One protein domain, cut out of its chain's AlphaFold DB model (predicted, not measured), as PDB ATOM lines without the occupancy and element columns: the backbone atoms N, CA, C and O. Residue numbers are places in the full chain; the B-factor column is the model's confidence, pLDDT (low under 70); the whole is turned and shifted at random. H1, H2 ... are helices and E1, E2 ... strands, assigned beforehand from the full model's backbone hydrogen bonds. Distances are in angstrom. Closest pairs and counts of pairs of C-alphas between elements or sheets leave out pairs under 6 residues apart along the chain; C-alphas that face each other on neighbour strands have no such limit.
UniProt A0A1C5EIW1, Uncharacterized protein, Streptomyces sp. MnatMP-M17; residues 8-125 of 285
ATOM      1  N   ILE A   8      12.280  -3.128 111.394       89.69
ATOM      2  CA  ILE A   8      12.547  -4.559 111.443       89.69
ATOM      3  C   ILE A   8      11.745  -5.247 110.341       89.69
ATOM      4  O   ILE A   8      10.664  -4.792 109.978       89.69
ATOM      5  N   TYR A   9      12.274  -6.336 109.783       90.00
ATOM      6  CA  TYR A   9      11.686  -7.033 108.638       90.00
ATOM      7  C   TYR A   9      11.746  -8.555 108.790       90.00
ATOM      8  O   TYR A   9      12.766  -9.104 109.230       90.00
ATOM      9  N   CYS A  10      10.707  -9.242 108.327       91.31
ATOM     10  CA  CYS A  10      10.628 -10.703 108.243       91.31
ATOM     11  C   CYS A  10      10.170 -11.145 106.835       91.31
ATOM     12  O   CYS A  10       9.795 -10.311 106.010       91.31
ATOM     13  N   GLY A  11      10.254 -12.443 106.524       91.06
ATOM     14  CA  GLY A  11       9.832 -13.004 105.226       91.06
ATOM     15  C   GLY A  11      10.969 -13.228 104.217       91.06
ATOM     16  O   GLY A  11      12.096 -13.559 104.597       91.06
ATOM     17  N   ARG A  12      10.676 -13.157 102.912       92.81
ATOM     18  CA  ARG A  12      11.522 -13.676 101.817       92.81
ATOM     19  C   ARG A  12      11.602 -12.728 100.624       92.81
ATOM     20  O   ARG A  12      10.702 -11.935 100.350       92.81
ATOM     21  N   ILE A  13      12.686 -12.871  99.867       92.38
ATOM     22  CA  ILE A  13      12.841 -12.331  98.513       92.38
ATOM     23  C   ILE A  13      13.316 -13.481  97.625       92.38
ATOM     24  O   ILE A  13      14.276 -14.165  97.983       92.38
ATOM     25  N   THR A  14      12.692 -13.686  96.471       91.44
ATOM     26  CA  THR A  14      13.007 -14.766  95.522       91.44
ATOM     27  C   THR A  14      13.186 -14.240  94.105       91.44
ATOM     28  O   THR A  14      12.598 -13.230  93.737       91.44
ATOM     29  N   PHE A  15      13.992 -14.930  93.297       82.62
ATOM     30  CA  PHE A  15      14.026 -14.717  91.848       82.62
ATOM     31  C   PHE A  15      12.906 -15.515  91.172       82.62
ATOM     32  O   PHE A  15      12.618 -16.635  91.595       82.62
ATOM     33  N   ASP A  16      12.353 -14.986  90.080       79.31
ATOM     34  CA  ASP A  16      11.436 -15.712  89.186       79.31
ATOM     35  C   ASP A  16      12.070 -16.997  88.621       79.31
ATOM     36  O   ASP A  16      11.446 -18.056  88.557       79.31
ATOM     37  N   VAL A  17      13.352 -16.912  88.257       82.44
ATOM     38  CA  VAL A  17      14.175 -18.033  87.808       82.44
ATOM     39  C   VAL A  17      15.507 -18.001  88.554       82.44
ATOM     40  O   VAL A  17      16.328 -17.103  88.357       82.44
ATOM     41  N   ALA A  18      15.752 -19.017  89.381       87.75
ATOM     42  CA  ALA A  18      16.969 -19.131  90.183       87.75
ATOM     43  C   ALA A  18      18.258 -18.966  89.347       87.75
ATOM     44  O   ALA A  18      18.360 -19.443  88.212       87.75
ATOM     45  N   VAL A  19      19.261 -18.296  89.916       84.31
ATOM     46  CA  VAL A  19      20.522 -17.974  89.230       84.31
ATOM     47  C   VAL A  19      21.570 -19.051  89.544       84.31
ATOM     48  O   VAL A  19      21.929 -19.207  90.712       84.31
ATOM     49  N   PRO A  20      22.083 -19.809  88.553       89.00
ATOM     50  CA  PRO A  20      23.123 -20.813  88.783       89.00
ATOM     51  C   PRO A  20      24.344 -20.219  89.494       89.00
ATOM     52  O   PRO A  20      24.848 -19.174  89.082       89.00
ATOM     53  N   LEU A  21      24.856 -20.894  90.529       88.00
ATOM     54  CA  LEU A  21      25.983 -20.374  91.322       88.00
ATOM     55  C   LEU A  21      27.268 -20.210  90.498       88.00
ATOM     56  O   LEU A  21      28.110 -19.390  90.837       88.00
ATOM     57  N   SER A  22      27.397 -20.939  89.387       84.38
ATOM     58  CA  SER A  22      28.487 -20.804  88.413       84.38
ATOM     59  C   SER A  22      28.477 -19.488  87.620       84.38
ATOM     60  O   SER A  22      29.467 -19.188  86.956       84.38
ATOM     61  N   LEU A  23      27.385 -18.717  87.667       81.81
ATOM     62  CA  LEU A  23      27.278 -17.388  87.053       81.81
ATOM     63  C   LEU A  23      27.489 -16.242  88.055       81.81
ATOM     64  O   LEU A  23      27.577 -15.089  87.632       81.81
ATOM     65  N   LEU A  24      27.551 -16.547  89.355       82.69
ATOM     66  CA  LEU A  24      27.741 -15.574  90.427       82.69
ATOM     67  C   LEU A  24      29.221 -15.447  90.801       82.69
ATOM     68  O   LEU A  24      30.032 -16.340  90.554       82.69
ATOM     69  N   GLU A  25      29.575 -14.324  91.418       82.56
ATOM     70  CA  GLU A  25      30.934 -14.107  91.910       82.56
ATOM     71  C   GLU A  25      31.148 -14.872  93.231       82.56
ATOM     72  O   GLU A  25      30.209 -15.001  94.023       82.56
ATOM     73  N   PRO A  26      32.361 -15.392  93.514       75.38
ATOM     74  CA  PRO A  26      32.591 -16.256  94.679       75.38
ATOM     75  C   PRO A  26      32.201 -15.631  96.028       75.38
ATOM     76  O   PRO A  26      31.842 -16.344  96.963       75.38
ATOM     77  N   GLU A  27      32.251 -14.302  96.128       81.19
ATOM     78  CA  GLU A  27      31.944 -13.545  97.344       81.19
ATOM     79  C   GLU A  27      30.440 -13.299  97.554       81.19
ATOM     80  O   GLU A  27      30.025 -12.963  98.666       81.19
ATOM     81  N   THR A  28      29.600 -13.510  96.533       78.44
ATOM     82  CA  THR A  28      28.155 -13.234  96.586       78.44
ATOM     83  C   THR A  28      27.457 -13.983  97.729       78.44
ATOM     84  O   THR A  28      26.600 -13.418  98.404       78.44
ATOM     85  N   ALA A  29      27.851 -15.229  98.014       72.94
ATOM     86  CA  ALA A  29      27.276 -16.001  99.121       72.94
ATOM     87  C   ALA A  29      27.571 -15.375 100.500       72.94
ATOM     88  O   ALA A  29      26.709 -15.396 101.381       72.94
ATOM     89  N   THR A  30      28.754 -14.781 100.678       77.62
ATOM     90  CA  THR A  30      29.142 -14.062 101.902       77.62
ATOM     91  C   THR A  30      28.341 -12.769 102.046       77.62
ATOM     92  O   THR A  30      27.843 -12.476 103.125       77.62
ATOM     93  N   GLN A  31      28.158 -12.028 100.948       78.06
ATOM     94  CA  GLN A  31      27.401 -10.770 100.931       78.06
ATOM     95  C   GLN A  31      25.890 -10.968 101.183       78.06
ATOM     96  O   GLN A  31      25.233 -10.075 101.711       78.06
ATOM     97  N   LEU A  32      25.345 -12.143 100.843       78.44
ATOM     98  CA  LEU A  32      23.944 -12.522 101.081       78.44
ATOM     99  C   LEU A  32      23.687 -13.198 102.442       78.44
ATOM    100  O   LEU A  32      22.533 -13.477 102.769       78.44
ATOM    101  N   THR A  33      24.730 -13.499 103.222       78.12
ATOM    102  CA  THR A  33      24.600 -14.180 104.520       78.12
ATOM    103  C   THR A  33      24.781 -13.177 105.651       78.12
ATOM    104  O   THR A  33      25.906 -12.830 106.007       78.12
ATOM    105  N   PHE A  34      23.676 -12.722 106.242       77.19
ATOM    106  CA  PHE A  34      23.700 -11.714 107.298       77.19
ATOM    107  C   PHE A  34      22.632 -12.018 108.354       77.19
ATOM    108  O   PHE A  34      21.469 -11.671 108.176       77.19
ATOM    109  N   PHE A  35      23.015 -12.680 109.453       71.19
ATOM    110  CA  PHE A  35      22.065 -13.217 110.436       71.19
ATOM    111  C   PHE A  35      21.035 -12.166 110.913       71.19
ATOM    112  O   PHE A  35      21.441 -11.069 111.305       71.19
ATOM    113  N   PRO A  36      19.723 -12.489 110.930       76.25
ATOM    114  CA  PRO A  36      19.110 -13.792 110.628       76.25
ATOM    115  C   PRO A  36      18.748 -14.025 109.142       76.25
ATOM    116  O   PRO A  36      18.121 -15.033 108.825       76.25
ATOM    117  N   VAL A  37      19.141 -13.143 108.218       85.38
ATOM    118  CA  VAL A  37      18.938 -13.321 106.769       85.38
ATOM    119  C   VAL A  37      19.920 -14.347 106.197       85.38
ATOM    120  O   VAL A  37      21.138 -14.231 106.356       85.38
ATOM    121  N   VAL A  38      19.384 -15.359 105.510       88.44
ATOM    122  CA  VAL A  38      20.143 -16.467 104.916       88.44
ATOM    123  C   VAL A  38      19.785 -16.688 103.438       88.44
ATOM    124  O   VAL A  38      18.618 -16.556 103.059       88.44
ATOM    125  N   PRO A  39      20.755 -17.066 102.584       90.56
ATOM    126  CA  PRO A  39      20.494 -17.376 101.182       90.56
ATOM    127  C   PRO A  39      19.688 -18.669 101.005       90.56
ATOM    128  O   PRO A  39      19.967 -19.699 101.622       90.56
ATOM    129  N   LEU A  40      18.704 -18.615 100.107       91.44
ATOM    130  CA  LEU A  40      17.916 -19.755  99.650       91.44
ATOM    131  C   LEU A  40      18.552 -20.352  98.397       91.44
ATOM    132  O   LEU A  40      18.834 -19.643  97.428       91.44
ATOM    133  N   TYR A  41      18.715 -21.672  98.383       92.81
ATOM    134  CA  TYR A  41      19.270 -22.404  97.249       92.81
ATOM    135  C   TYR A  41      18.286 -23.456  96.748       92.81
ATOM    136  O   TYR A  41      17.573 -24.067  97.539       92.81
ATOM    137  N   THR A  42      18.316 -23.703  95.443       92.69
ATOM    138  CA  THR A  42      17.593 -24.793  94.782       92.69
ATOM    139  C   THR A  42      18.540 -25.573  93.873       92.69
ATOM    140  O   THR A  42      19.613 -25.079  93.509       92.69
ATOM    141  N   ASP A  43      18.148 -26.781  93.494       89.56
ATOM    142  CA  ASP A  43      18.830 -27.535  92.449       89.56
ATOM    143  C   ASP A  43      18.337 -27.089  91.064       89.56
ATOM    144  O   ASP A  43      17.171 -26.743  90.866       89.56
ATOM    145  N   SER A  44      19.244 -27.087  90.090       79.62
ATOM    146  CA  SER A  44      18.979 -26.782  88.682       79.62
ATOM    147  C   SER A  44      19.723 -27.777  87.779       79.62
ATOM    148  O   SER A  44      20.661 -28.437  88.240       79.62
ATOM    149  N   PRO A  45      19.389 -27.874  86.478       75.56
ATOM    150  CA  PRO A  45      20.120 -28.726  85.534       75.56
ATOM    151  C   PRO A  45      21.623 -28.410  85.429       75.56
ATOM    152  O   PRO A  45      22.397 -29.255  84.985       75.56
ATOM    153  N   GLN A  46      22.046 -27.208  85.834       75.38
ATOM    154  CA  GLN A  46      23.436 -26.743  85.836       75.38
ATOM    155  C   GLN A  46      24.125 -26.889  87.211       75.38
ATOM    156  O   GLN A  46      25.231 -26.384  87.400       75.38
ATOM    157  N   GLY A  47      23.489 -27.566  88.175       85.38
ATOM    158  CA  GLY A  47      23.948 -27.693  89.562       85.38
ATOM    159  C   GLY A  47      23.150 -26.803  90.516       85.38
ATOM    160  O   GLY A  47      22.003 -26.453  90.242       85.38
ATOM    161  N   ARG A  48      23.736 -26.420  91.655       90.75
ATOM    162  CA  ARG A  48      23.050 -25.555  92.630       90.75
ATOM    163  C   ARG A  48      22.873 -24.132  92.088       90.75
ATOM    164  O   ARG A  48      23.778 -23.575  91.464       90.75
ATOM    165  N   ALA A  49      21.721 -23.540  92.379       90.50
ATOM    166  CA  ALA A  49      21.343 -22.181  92.009       90.50
ATOM    167  C   ALA A  49      20.863 -21.390  93.237       90.50
ATOM    168  O   ALA A  49      20.293 -21.954  94.173       90.50
ATOM    169  N   LEU A  50      21.092 -20.078  93.231       93.00
ATOM    170  CA  LEU A  50      20.541 -19.132  94.196       93.00
ATOM    171  C   LEU A  50      19.078 -18.848  93.831       93.00
ATOM    172  O   LEU A  50      18.798 -18.296  92.769       93.00
ATOM    173  N   ALA A  51      18.154 -19.222  94.712       91.94
ATOM    174  CA  ALA A  51      16.722 -18.966  94.558       91.94
ATOM    175  C   ALA A  51      16.292 -17.623  95.175       91.94
ATOM    176  O   ALA A  51      15.262 -17.082  94.786       91.94
ATOM    177  N   GLY A  52      17.073 -17.075  96.113       92.56
ATOM    178  CA  GLY A  52      16.762 -15.825  96.802       92.56
ATOM    179  C   GLY A  52      17.363 -15.769  98.204       92.56
ATOM    180  O   GLY A  52      18.427 -16.341  98.447       92.56
ATOM    181  N   VAL A  53      16.661 -15.131  99.139       92.25
ATOM    182  CA  VAL A  53      16.982 -15.086 100.574       92.25
ATOM    183  C   VAL A  53      15.724 -15.220 101.434       92.25
ATOM    184  O   VAL A  53      14.609 -14.926 101.000       92.25
ATOM    185  N   ARG A  54      15.921 -15.632 102.684       90.06
ATOM    186  CA  ARG A  54      14.901 -15.710 103.733       90.06
ATOM    187  C   ARG A  54      15.447 -15.017 104.980       90.06
ATOM    188  O   ARG A  54      16.535 -15.369 105.425       90.06
ATOM    189  N   GLY A  55      14.718 -14.040 105.514       84.56
ATOM    190  CA  GLY A  55      14.947 -13.488 106.850       84.56
ATOM    191  C   GLY A  55      14.519 -14.463 107.948       84.56
ATOM    192  O   GLY A  55      14.250 -15.632 107.686       84.56
ATOM    193  N   ALA A  56      14.390 -13.977 109.177       72.44
ATOM    194  CA  ALA A  56      13.524 -14.669 110.128       72.44
ATOM    195  C   ALA A  56      12.049 -14.548 109.670       72.44
ATOM    196  O   ALA A  56      11.712 -13.668 108.867       72.44
ATOM    197  N   ASP A  57      11.194 -15.469 110.106       70.69
ATOM    198  CA  ASP A  57       9.736 -15.382 109.955       70.69
ATOM    199  C   ASP A  57       9.099 -14.891 111.263       70.69
ATOM    200  O   ASP A  57       9.773 -14.794 112.281       70.69
ATOM    201  N   GLU A  58       7.811 -14.531 111.251       67.44
ATOM    202  CA  GLU A  58       7.157 -13.896 112.410       67.44
ATOM    203  C   GLU A  58       7.219 -14.727 113.712       67.44
ATOM    204  O   GLU A  58       7.068 -14.157 114.793       67.44
ATOM    205  N   GLU A  59       7.472 -16.040 113.619       66.25
ATOM    206  CA  GLU A  59       7.640 -16.951 114.758       66.25
ATOM    207  C   GLU A  59       9.103 -17.011 115.248       66.25
ATOM    208  O   GLU A  59       9.341 -16.903 116.453       66.25
ATOM    209  N   ASP A  60      10.084 -17.113 114.337       61.94
ATOM    210  CA  ASP A  60      11.524 -17.151 114.658       61.94
ATOM    211  C   ASP A  60      12.161 -15.751 114.862       61.94
ATOM    212  O   ASP A  60      13.313 -15.641 115.300       61.94
ATOM    213  N   GLY A  61      11.432 -14.667 114.575       70.44
ATOM    214  CA  GLY A  61      11.778 -13.284 114.923       70.44
ATOM    215  C   GLY A  61      11.835 -12.304 113.745       70.44
ATOM    216  O   GLY A  61      11.464 -12.594 112.614       70.44
ATOM    217  N   TRP A  62      12.333 -11.095 114.001       83.94
ATOM    218  CA  TRP A  62      12.487 -10.066 112.971       83.94
ATOM    219  C   TRP A  62      13.958  -9.674 112.823       83.94
ATOM    220  O   TRP A  62      14.709  -9.632 113.797       83.94
ATOM    221  N   ALA A  63      14.381  -9.376 111.596       84.50
ATOM    222  CA  ALA A  63      15.738  -8.930 111.305       84.50
ATOM    223  C   ALA A  63      15.804  -7.395 111.240       84.50
ATOM    224  O   ALA A  63      14.921  -6.781 110.638       84.50
ATOM    225  N   PRO A  64      16.858  -6.753 111.766       84.69
ATOM    226  CA  PRO A  64      17.006  -5.304 111.688       84.69
ATOM    227  C   PRO A  64      17.277  -4.826 110.253       84.69
ATOM    228  O   PRO A  64      17.867  -5.538 109.434       84.69
ATOM    229  N   SER A  65      16.878  -3.588 109.958       83.06
ATOM    230  CA  SER A  65      16.954  -2.974 108.626       83.06
ATOM    231  C   SER A  65      18.325  -3.077 107.953       83.06
ATOM    232  O   SER A  65      18.398  -3.395 106.765       83.06
ATOM    233  N   PHE A  66      19.418  -2.877 108.694       81.44
ATOM    234  CA  PHE A  66      20.780  -2.904 108.151       81.44
ATOM    235  C   PHE A  66      21.189  -4.272 107.574       81.44
ATOM    236  O   PHE A  66      21.955  -4.320 106.610       81.44
ATOM    237  N   ALA A  67      20.654  -5.375 108.111       81.62
ATOM    238  CA  ALA A  67      20.881  -6.713 107.564       81.62
ATOM    239  C   ALA A  67      20.194  -6.862 106.196       81.62
ATOM    240  O   ALA A  67      20.788  -7.370 105.246       81.62
ATOM    241  N   TRP A  68      18.966  -6.348 106.065       82.81
ATOM    242  CA  TRP A  68      18.221  -6.384 104.808       82.81
ATOM    243  C   TRP A  68      18.732  -5.393 103.761       82.81
ATOM    244  O   TRP A  68      18.737  -5.748 102.587       82.81
ATOM    245  N   PHE A  69      19.174  -4.185 104.127       82.00
ATOM    246  CA  PHE A  69      19.627  -3.184 103.149       82.00
ATOM    247  C   PHE A  69      20.810  -3.673 102.301       82.00
ATOM    248  O   PHE A  69      20.775  -3.544 101.076       82.00
ATOM    249  N   ASN A  70      21.815  -4.294 102.927       78.50
ATOM    250  CA  ASN A  70      22.955  -4.867 102.205       78.50
ATOM    251  C   ASN A  70      22.515  -6.010 101.277       78.50
ATOM    252  O   ASN A  70      22.858  -6.026 100.096       78.50
ATOM    253  N   VAL A  71      21.700  -6.933 101.795       85.31
ATOM    254  CA  VAL A  71      21.202  -8.090 101.039       85.31
ATOM    255  C   VAL A  71      20.336  -7.660  99.849       85.31
ATOM    256  O   VAL A  71      20.493  -8.201  98.755       85.31
ATOM    257  N   ARG A  72      19.472  -6.650 100.023       86.44
ATOM    258  CA  ARG A  72      18.653  -6.059  98.953       86.44
ATOM    259  C   ARG A  72      19.519  -5.564  97.805       86.44
ATOM    260  O   ARG A  72      19.346  -6.054  96.697       86.44
ATOM    261  N   GLY A  73      20.491  -4.685  98.066       81.31
ATOM    262  CA  GLY A  73      21.355  -4.132  97.014       81.31
ATOM    263  C   GLY A  73      22.108  -5.204  96.212       81.31
ATOM    264  O   GLY A  73      22.248  -5.089  94.994       81.31
ATOM    265  N   VAL A  74      22.529  -6.292  96.867       84.62
ATOM    266  CA  VAL A  74      23.160  -7.443  96.197       84.62
ATOM    267  C   VAL A  74      22.152  -8.193  95.312       84.62
ATOM    268  O   VAL A  74      22.474  -8.527  94.173       84.62
ATOM    269  N   LEU A  75      20.922  -8.421  95.784       83.19
ATOM    270  CA  LEU A  75      19.864  -9.061  94.992       83.19
ATOM    271  C   LEU A  75      19.426  -8.204  93.796       83.19
ATOM    272  O   LEU A  75      19.285  -8.752  92.705       83.19
ATOM    273  N   GLU A  76      19.288  -6.882  93.960       80.75
ATOM    274  CA  GLU A  76      19.007  -5.943  92.859       80.75
ATOM    275  C   GLU A  76      20.096  -6.025  91.772       80.75
ATOM    276  O   GLU A  76      19.799  -6.106  90.577       80.75
ATOM    277  N   ALA A  77      21.372  -6.064  92.177       74.94
ATOM    278  CA  ALA A  77      22.504  -6.171  91.258       74.94
ATOM    279  C   ALA A  77      22.531  -7.515  90.504       74.94
ATOM    280  O   ALA A  77      22.770  -7.536  89.292       74.94
ATOM    281  N   ILE A  78      22.243  -8.632  91.185       77.06
ATOM    282  CA  ILE A  78      22.129  -9.962  90.564       77.06
ATOM    283  C   ILE A  78      20.952  -9.996  89.582       77.06
ATOM    284  O   ILE A  78      21.123 -10.416  88.435       77.06
ATOM    285  N   ALA A  79      19.776  -9.520  90.001       70.94
ATOM    286  CA  ALA A  79      18.572  -9.477  89.174       70.94
ATOM    287  C   ALA A  79      18.815  -8.703  87.874       70.94
ATOM    288  O   ALA A  79      18.533  -9.202  86.783       70.94
ATOM    289  N   ARG A  80      19.453  -7.533  87.981       64.19
ATOM    290  CA  ARG A  80      19.844  -6.695  86.844       64.19
ATOM    291  C   ARG A  80      20.862  -7.383  85.931       64.19
ATOM    292  O   ARG A  80      20.624  -7.497  84.730       64.19
ATOM    293  N   ARG A  81      21.975  -7.881  86.487       71.56
ATOM    294  CA  ARG A  81      23.073  -8.511  85.723       71.56
ATOM    295  C   ARG A  81      22.623  -9.753  84.959       71.56
ATOM    296  O   ARG A  81      23.080  -9.978  83.841       71.56
ATOM    297  N   HIS A  82      21.742 -10.556  85.553       71.31
ATOM    298  CA  HIS A  82      21.299 -11.827  84.980       71.31
ATOM    299  C   HIS A  82      19.923 -11.762  84.308       71.31
ATOM    300  O   HIS A  82      19.505 -12.767  83.735       71.31
ATOM    301  N   ARG A  83      19.256 -10.596  84.329       62.53
ATOM    302  CA  ARG A  83      17.882 -10.370  83.850       62.53
ATOM    303  C   ARG A  83      16.905 -11.360  84.489       62.53
ATOM    304  O   ARG A  83      16.480 -12.336  83.866       62.53
ATOM    305  N   ARG A  84      16.620 -11.129  85.767       68.62
ATOM    306  CA  ARG A  84      15.624 -11.846  86.571       68.62
ATOM    307  C   ARG A  84      14.652 -10.861  87.185       68.62
ATOM    308  O   ARG A  84      15.059  -9.760  87.550       68.62
ATOM    309  N   ALA A  85      13.400 -11.272  87.317       70.69
ATOM    310  CA  ALA A  85      12.451 -10.570  88.159       70.69
ATOM    311  C   ALA A  85      12.661 -10.990  89.623       70.69
ATOM    312  O   ALA A  85      13.163 -12.079  89.916       70.69
ATOM    313  N   LEU A  86      12.302 -10.098  90.541       76.88
ATOM    314  CA  LEU A  86      12.339 -10.338  91.979       76.88
ATOM    315  C   LEU A  86      10.910 -10.308  92.521       76.88
ATOM    316  O   LEU A  86      10.138  -9.399  92.221       76.88
ATOM    317  N   GLU A  87      10.586 -11.287  93.350       85.00
ATOM    318  CA  GLU A  87       9.338 -11.385  94.098       85.00
ATOM    319  C   GLU A  87       9.642 -11.300  95.597       85.00
ATOM    320  O   GLU A  87      10.742 -11.629  96.044       85.00
ATOM    321  N   THR A  88       8.682 -10.835  96.394       89.31
ATOM    322  CA  THR A  88       8.839 -10.755  97.850       89.31
ATOM    323  C   THR A  88       7.497 -10.890  98.558       89.31
ATOM    324  O   THR A  88       6.487 -10.349  98.104       89.31
ATOM    325  N   ASP A  89       7.510 -11.613  99.676       90.69
ATOM    326  CA  ASP A  89       6.431 -11.681 100.666       90.69
ATOM    327  C   ASP A  89       6.810 -10.942 101.967       90.69
ATOM    328  O   ASP A  89       6.062 -10.984 102.942       90.69
ATOM    329  N   ALA A  90       7.966 -10.265 101.987       90.81
ATOM    330  CA  ALA A  90       8.531  -9.681 103.192       90.81
ATOM    331  C   ALA A  90       7.684  -8.522 103.734       90.81
ATOM    332  O   ALA A  90       7.200  -7.670 102.984       90.81
ATOM    333  N   THR A  91       7.556  -8.454 105.056       92.00
ATOM    334  CA  THR A  91       6.857  -7.384 105.780       92.00
ATOM    335  C   THR A  91       7.828  -6.581 106.636       92.00
ATOM    336  O   THR A  91       8.980  -6.977 106.838       92.00
ATOM    337  N   PHE A  92       7.386  -5.406 107.086       90.69
ATOM    338  CA  PHE A  92       8.140  -4.550 107.995       90.69
ATOM    339  C   PHE A  92       7.273  -4.046 109.146       90.69
ATOM    340  O   PHE A  92       6.074  -3.815 108.974       90.69
ATOM    341  N   ASP A  93       7.906  -3.842 110.296       90.25
ATOM    342  CA  ASP A  93       7.359  -3.108 111.436       90.25
ATOM    343  C   ASP A  93       8.335  -1.985 111.823       90.25
ATOM    344  O   ASP A  93       9.543  -2.072 111.570       90.25
ATOM    345  N   SER A  94       7.808  -0.894 112.368       86.94
ATOM    346  CA  SER A  94       8.566   0.315 112.689       86.94
ATOM    347  C   SER A  94       7.794   1.188 113.670       86.94
ATOM    348  O   SER A  94       6.683   1.627 113.369       86.94
ATOM    349  N   ASP A  95       8.430   1.544 114.785       80.88
ATOM    350  CA  ASP A  95       7.821   2.375 115.831       80.88
ATOM    351  C   ASP A  95       7.344   3.751 115.322       80.88
ATOM    352  O   ASP A  95       6.354   4.289 115.818       80.88
ATOM    353  N   GLN A  96       8.019   4.328 114.316       77.56
ATOM    354  CA  GLN A  96       7.655   5.632 113.740       77.56
ATOM    355  C   GLN A  96       6.792   5.529 112.476       77.56
ATOM    356  O   GLN A  96       5.998   6.428 112.188       77.56
ATOM    357  N   ARG A  97       6.977   4.473 111.671       74.88
ATOM    358  CA  ARG A  97       6.350   4.352 110.341       74.88
ATOM    359  C   ARG A  97       5.157   3.401 110.303       74.88
ATOM    360  O   ARG A  97       4.464   3.385 109.287       74.88
ATOM    361  N   GLY A  98       4.920   2.664 111.384       85.19
ATOM    362  CA  GLY A  98       3.941   1.591 111.450       85.19
ATOM    363  C   GLY A  98       4.349   0.378 110.614       85.19
ATOM    364  O   GLY A  98       5.499   0.239 110.187       85.19
ATOM    365  N   ARG A  99       3.368  -0.490 110.372       89.50
ATOM    366  CA  ARG A  99       3.535  -1.734 109.621       89.50
ATOM    367  C   ARG A  99       3.374  -1.540 108.121       89.50
ATOM    368  O   ARG A  99       2.722  -0.608 107.642       89.50
ATOM    369  N   GLY A 100       3.939  -2.475 107.372       91.00
ATOM    370  CA  GLY A 100       3.738  -2.555 105.937       91.00
ATOM    371  C   GLY A 100       4.390  -3.772 105.304       91.00
ATOM    372  O   GLY A 100       4.795  -4.728 105.966       91.00
ATOM    373  N   ARG A 101       4.478  -3.726 103.977       91.44
ATOM    374  CA  ARG A 101       5.054  -4.771 103.134       91.44
ATOM    375  C   ARG A 101       6.195  -4.218 102.294       91.44
ATOM    376  O   ARG A 101       6.150  -3.070 101.851       91.44
ATOM    377  N   LEU A 102       7.187  -5.050 102.030       88.81
ATOM    378  CA  LEU A 102       8.174  -4.785 101.004       88.81
ATOM    379  C   LEU A 102       7.533  -4.995  99.627       88.81
ATOM    380  O   LEU A 102       6.715  -5.893  99.429       88.81
ATOM    381  N   VAL A 103       7.887  -4.150  98.667       82.62
ATOM    382  CA  VAL A 103       7.412  -4.230  97.284       82.62
ATOM    383  C   VAL A 103       8.606  -4.113  96.352       82.62
ATOM    384  O   VAL A 103       9.438  -3.228  96.525       82.62
ATOM    385  N   VAL A 104       8.680  -4.983  95.348       71.19
ATOM    386  CA  VAL A 104       9.612  -4.830  94.225       71.19
ATOM    387  C   VAL A 104       8.933  -3.992  93.141       71.19
ATOM    388  O   VAL A 104       7.782  -4.260  92.789       71.19
ATOM    389  N   ASP A 105       9.623  -2.972  92.630       66.25
ATOM    390  CA  ASP A 105       9.168  -2.206  91.467       66.25
ATOM    391  C   ASP A 105       9.498  -2.897  90.133       66.25
ATOM    392  O   ASP A 105      10.300  -3.825  90.051       66.25
ATOM    393  N   ALA A 106       8.897  -2.401  89.054       57.28
ATOM    394  CA  ALA A 106       9.199  -2.793  87.678       57.28
ATOM    395  C   ALA A 106      10.704  -2.790  87.326       57.28
ATOM    396  O   ALA A 106      11.131  -3.552  86.462       57.28
ATOM    397  N   GLY A 107      11.500  -1.940  87.986       54.91
ATOM    398  CA  GLY A 107      12.954  -1.819  87.857       54.91
ATOM    399  C   GLY A 107      13.759  -2.847  88.658       54.91
ATOM    400  O   GLY A 107      14.989  -2.803  88.618       54.91
ATOM    401  N   GLY A 108      13.094  -3.743  89.392       60.94
ATOM    402  CA  GLY A 108      13.721  -4.715  90.281       60.94
ATOM    403  C   GLY A 108      14.222  -4.123  91.600       60.94
ATOM    404  O   GLY A 108      15.068  -4.751  92.228       60.94
ATOM    405  N   ARG A 109      13.754  -2.933  92.012       71.12
ATOM    406  CA  ARG A 109      14.197  -2.248  93.242       71.12
ATOM    407  C   ARG A 109      13.189  -2.375  94.373       71.12
ATOM    408  O   ARG A 109      11.982  -2.413  94.131       71.12
ATOM    409  N   PHE A 110      13.670  -2.369  95.610       79.06
ATOM    410  CA  PHE A 110      12.818  -2.515  96.791       79.06
ATOM    411  C   PHE A 110      12.259  -1.181  97.311       79.06
ATOM    412  O   PHE A 110      12.985  -0.202  97.480       79.06
ATOM    413  N   HIS A 111      10.966  -1.172  97.637       80.31
ATOM    414  CA  HIS A 111      10.250  -0.061  98.268       80.31
ATOM    415  C   HIS A 111       9.482  -0.558  99.485       80.31
ATOM    416  O   HIS A 111       8.731  -1.530  99.397       80.31
ATOM    417  N   ASP A 112       9.592   0.165 100.590       85.31
ATOM    418  CA  ASP A 112       8.716  -0.032 101.739       85.31
ATOM    419  C   ASP A 112       7.340   0.576 101.398       85.31
ATOM    420  O   ASP A 112       7.249   1.729 100.967       85.31
ATOM    421  N   CYS A 113       6.275  -0.221 101.506       84.50
ATOM    422  CA  CYS A 113       4.887   0.168 101.258       84.50
ATOM    423  C   CYS A 113       4.066  -0.045 102.534       84.50
ATOM    424  O   CYS A 113       3.832  -1.186 102.940       84.50
ATOM    425  N   ARG A 114       3.619   1.040 103.165       86.00
ATOM    426  CA  ARG A 114       2.792   1.009 104.383       86.00
ATOM    427  C   ARG A 114       1.422   0.374 104.129       86.00
ATOM    428  O   ARG A 114       0.998   0.223 102.983       86.00
ATOM    429  N   GLU A 115       0.722  -0.004 105.197       85.62
ATOM    430  CA  GLU A 115      -0.631  -0.581 105.109       85.62
ATOM    431  C   GLU A 115      -1.663   0.343 104.433       85.62
ATOM    432  O   GLU A 115      -2.574  -0.157 103.771       85.62
ATOM    433  N   ASP A 116      -1.511   1.666 104.559       81.81
ATOM    434  CA  ASP A 116      -2.378   2.689 103.958       81.81
ATOM    435  C   ASP A 116      -1.973   3.097 102.526       81.81
ATOM    436  O   ASP A 116      -2.738   3.764 101.821       81.81
ATOM    437  N   GLU A 117      -0.798   2.669 102.059       75.69
ATOM    438  CA  GLU A 117      -0.324   2.894 100.694       75.69
ATOM    439  C   GLU A 117      -0.860   1.831  99.715       75.69
ATOM    440  O   GLU A 117      -1.176   0.698 100.075       75.69
ATOM    441  N   GLN A 118      -0.957   2.186  98.428       73.31
ATOM    442  CA  GLN A 118      -1.404   1.264  97.375       73.31
ATOM    443  C   GLN A 118      -0.202   0.493  96.794       73.31
ATOM    444  O   GLN A 118       0.590   1.105  96.067       73.31
ATOM    445  N   PRO A 119      -0.070  -0.834  97.015       67.56
ATOM    446  CA  PRO A 119       1.118  -1.584  96.598       67.56
ATOM    447  C   PRO A 119       1.342  -1.556  95.089       67.56
ATOM    448  O   PRO A 119       2.479  -1.458  94.639       67.56
ATOM    449  N   ASP A 120       0.270  -1.559  94.297       63.16
ATOM    450  CA  ASP A 120       0.364  -1.513  92.835       63.16
ATOM    451  C   ASP A 120       0.959  -0.193  92.335       63.16
ATOM    452  O   ASP A 120       1.706  -0.187  91.360       63.16
ATOM    453  N   ARG A 121       0.756   0.921  93.056       60.00
ATOM    454  CA  ARG A 121       1.467   2.172  92.754       60.00
ATOM    455  C   ARG A 121       2.963   2.053  93.018       60.00
ATOM    456  O   ARG A 121       3.726   2.671  92.291       60.00
ATOM    457  N   HIS A 122       3.381   1.282  94.026       61.84
ATOM    458  CA  HIS A 122       4.796   1.053  94.344       61.84
ATOM    459  C   HIS A 122       5.431   0.074  93.344       61.84
ATOM    460  O   HIS A 122       6.531   0.337  92.874       61.84
ATOM    461  N   ARG A 123       4.705  -0.967  92.909       59.62
ATOM    462  CA  ARG A 123       5.111  -1.862  91.803       59.62
ATOM    463  C   ARG A 123       5.331  -1.089  90.499       59.62
ATOM    464  O   ARG A 123       6.312  -1.309  89.795       59.62
ATOM    465  N   LEU A 124       4.448  -0.131  90.211       50.09
ATOM    466  CA  LEU A 124       4.509   0.742  89.035       50.09
ATOM    467  C   LEU A 124       5.430   1.970  89.203       50.09
ATOM    468  O   LEU A 124       5.485   2.803  88.293       50.09
ATOM    469  N   ARG A 125       6.177   2.113  90.315       47.00
ATOM    470  CA  ARG A 125       7.211   3.160  90.451       47.00
ATOM    471  C   ARG A 125       8.377   2.858  89.510       47.00
ATOM    472  O   ARG A 125       9.362   2.226  89.875       47.00
TER     473      ARG A 125
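AT A GLANCE: This is residues 8 to 125 of the 285 residues of an uncharacterized protein of Streptomyces sp. MnatMP-M17 (UniProt A0A1C5EIW1). Two small antiparallel sheets, E1-E6-E7-E8 and E3-E4-E2-E5, follow one another end to end, and one long helix, H2, packs on a face of each; E1 runs on into E2, and E5 runs on into E6, from one sheet to the other. The first sheet is curled like part of a barrel, with short H3 on it; short H1 touches H2 and only grazes the second sheet. The 118 printed residues hold three named helices and eight named strands, in the order E1 E2 H1 E3 E4 H2 E5 E6 E7 E8 H3, class mixed. The whole is compact, with a radius of gyration of the C-alphas of 14.1 A and spans of 43 by 31 by 19 A.

IN THESE COORDINATES: E1, residues 8 to 10, begins at C-alpha 8 (12.547, -4.559, 111.443). E2, residues 12 to 20, is 18.9 A long and bends by 85 degrees at residue 16. H1 is residues 28 to 31. E3, residues 38 to 44, is 19.3 A long, and E4, residues 47 to 54, 20.6 A. H2, residues 65 to 82, is 25.6 A long, from C-alpha 65 at (16.954, -2.974, 108.626). E5 is residues 86 to 88, E6 91 to 94, E7 100 to 104, E8 110 to 114. H3, residues 119 to 123, ends at C-alpha 123 (5.111, -1.862, 91.803).

HOW THE PARTS SIT: E1 is antiparallel to E6, with N 8 and O 93 2.9 A apart. E6, E7 and E8 form a meander, each strand the antiparallel neighbour of the one before: N 92 and O 100 are 2.9 A apart, N 101 and O 113 2.8 A. In the other sheet, E3 and E4 are a hairpin, with N 38 and O 54 at 2.9 A; N 13 and O 53, from E2 and E4, are 3.0 A apart, and N 14 and O 87, from E2 and E5, 2.9 A. E2, H1, E3 and E4, H2, E5 are split strand-helix-strand units, another strand between their two strands, with right-handed crossovers. H2 lies over E4 and E2, at a height over the sheet of 9.8 A; the C-alphas of Phe 15 and Ala 79, the closest of E2 and H2, are 7.4 A apart. With residues 70 to 74 alone H2 touches H1, the closest C-alphas being Gln 31 and Val 71, 6.8 A apart. H2 and H3 are apart. In H3 every O i to N i+4 pair is within hydrogen-bond range, in H2 12 of 14; H1 is too short for one.

THE WHOLE: The C-alphas farthest apart, of Pro 45 and Gln 96, are 46.2 A apart. The printed part has no cut and no long link. Mean pLDDT of the printed part is 80.0; residues 58 to 60, 80, 83 to 84, 105 to 108 and 119 to 125 are under 70.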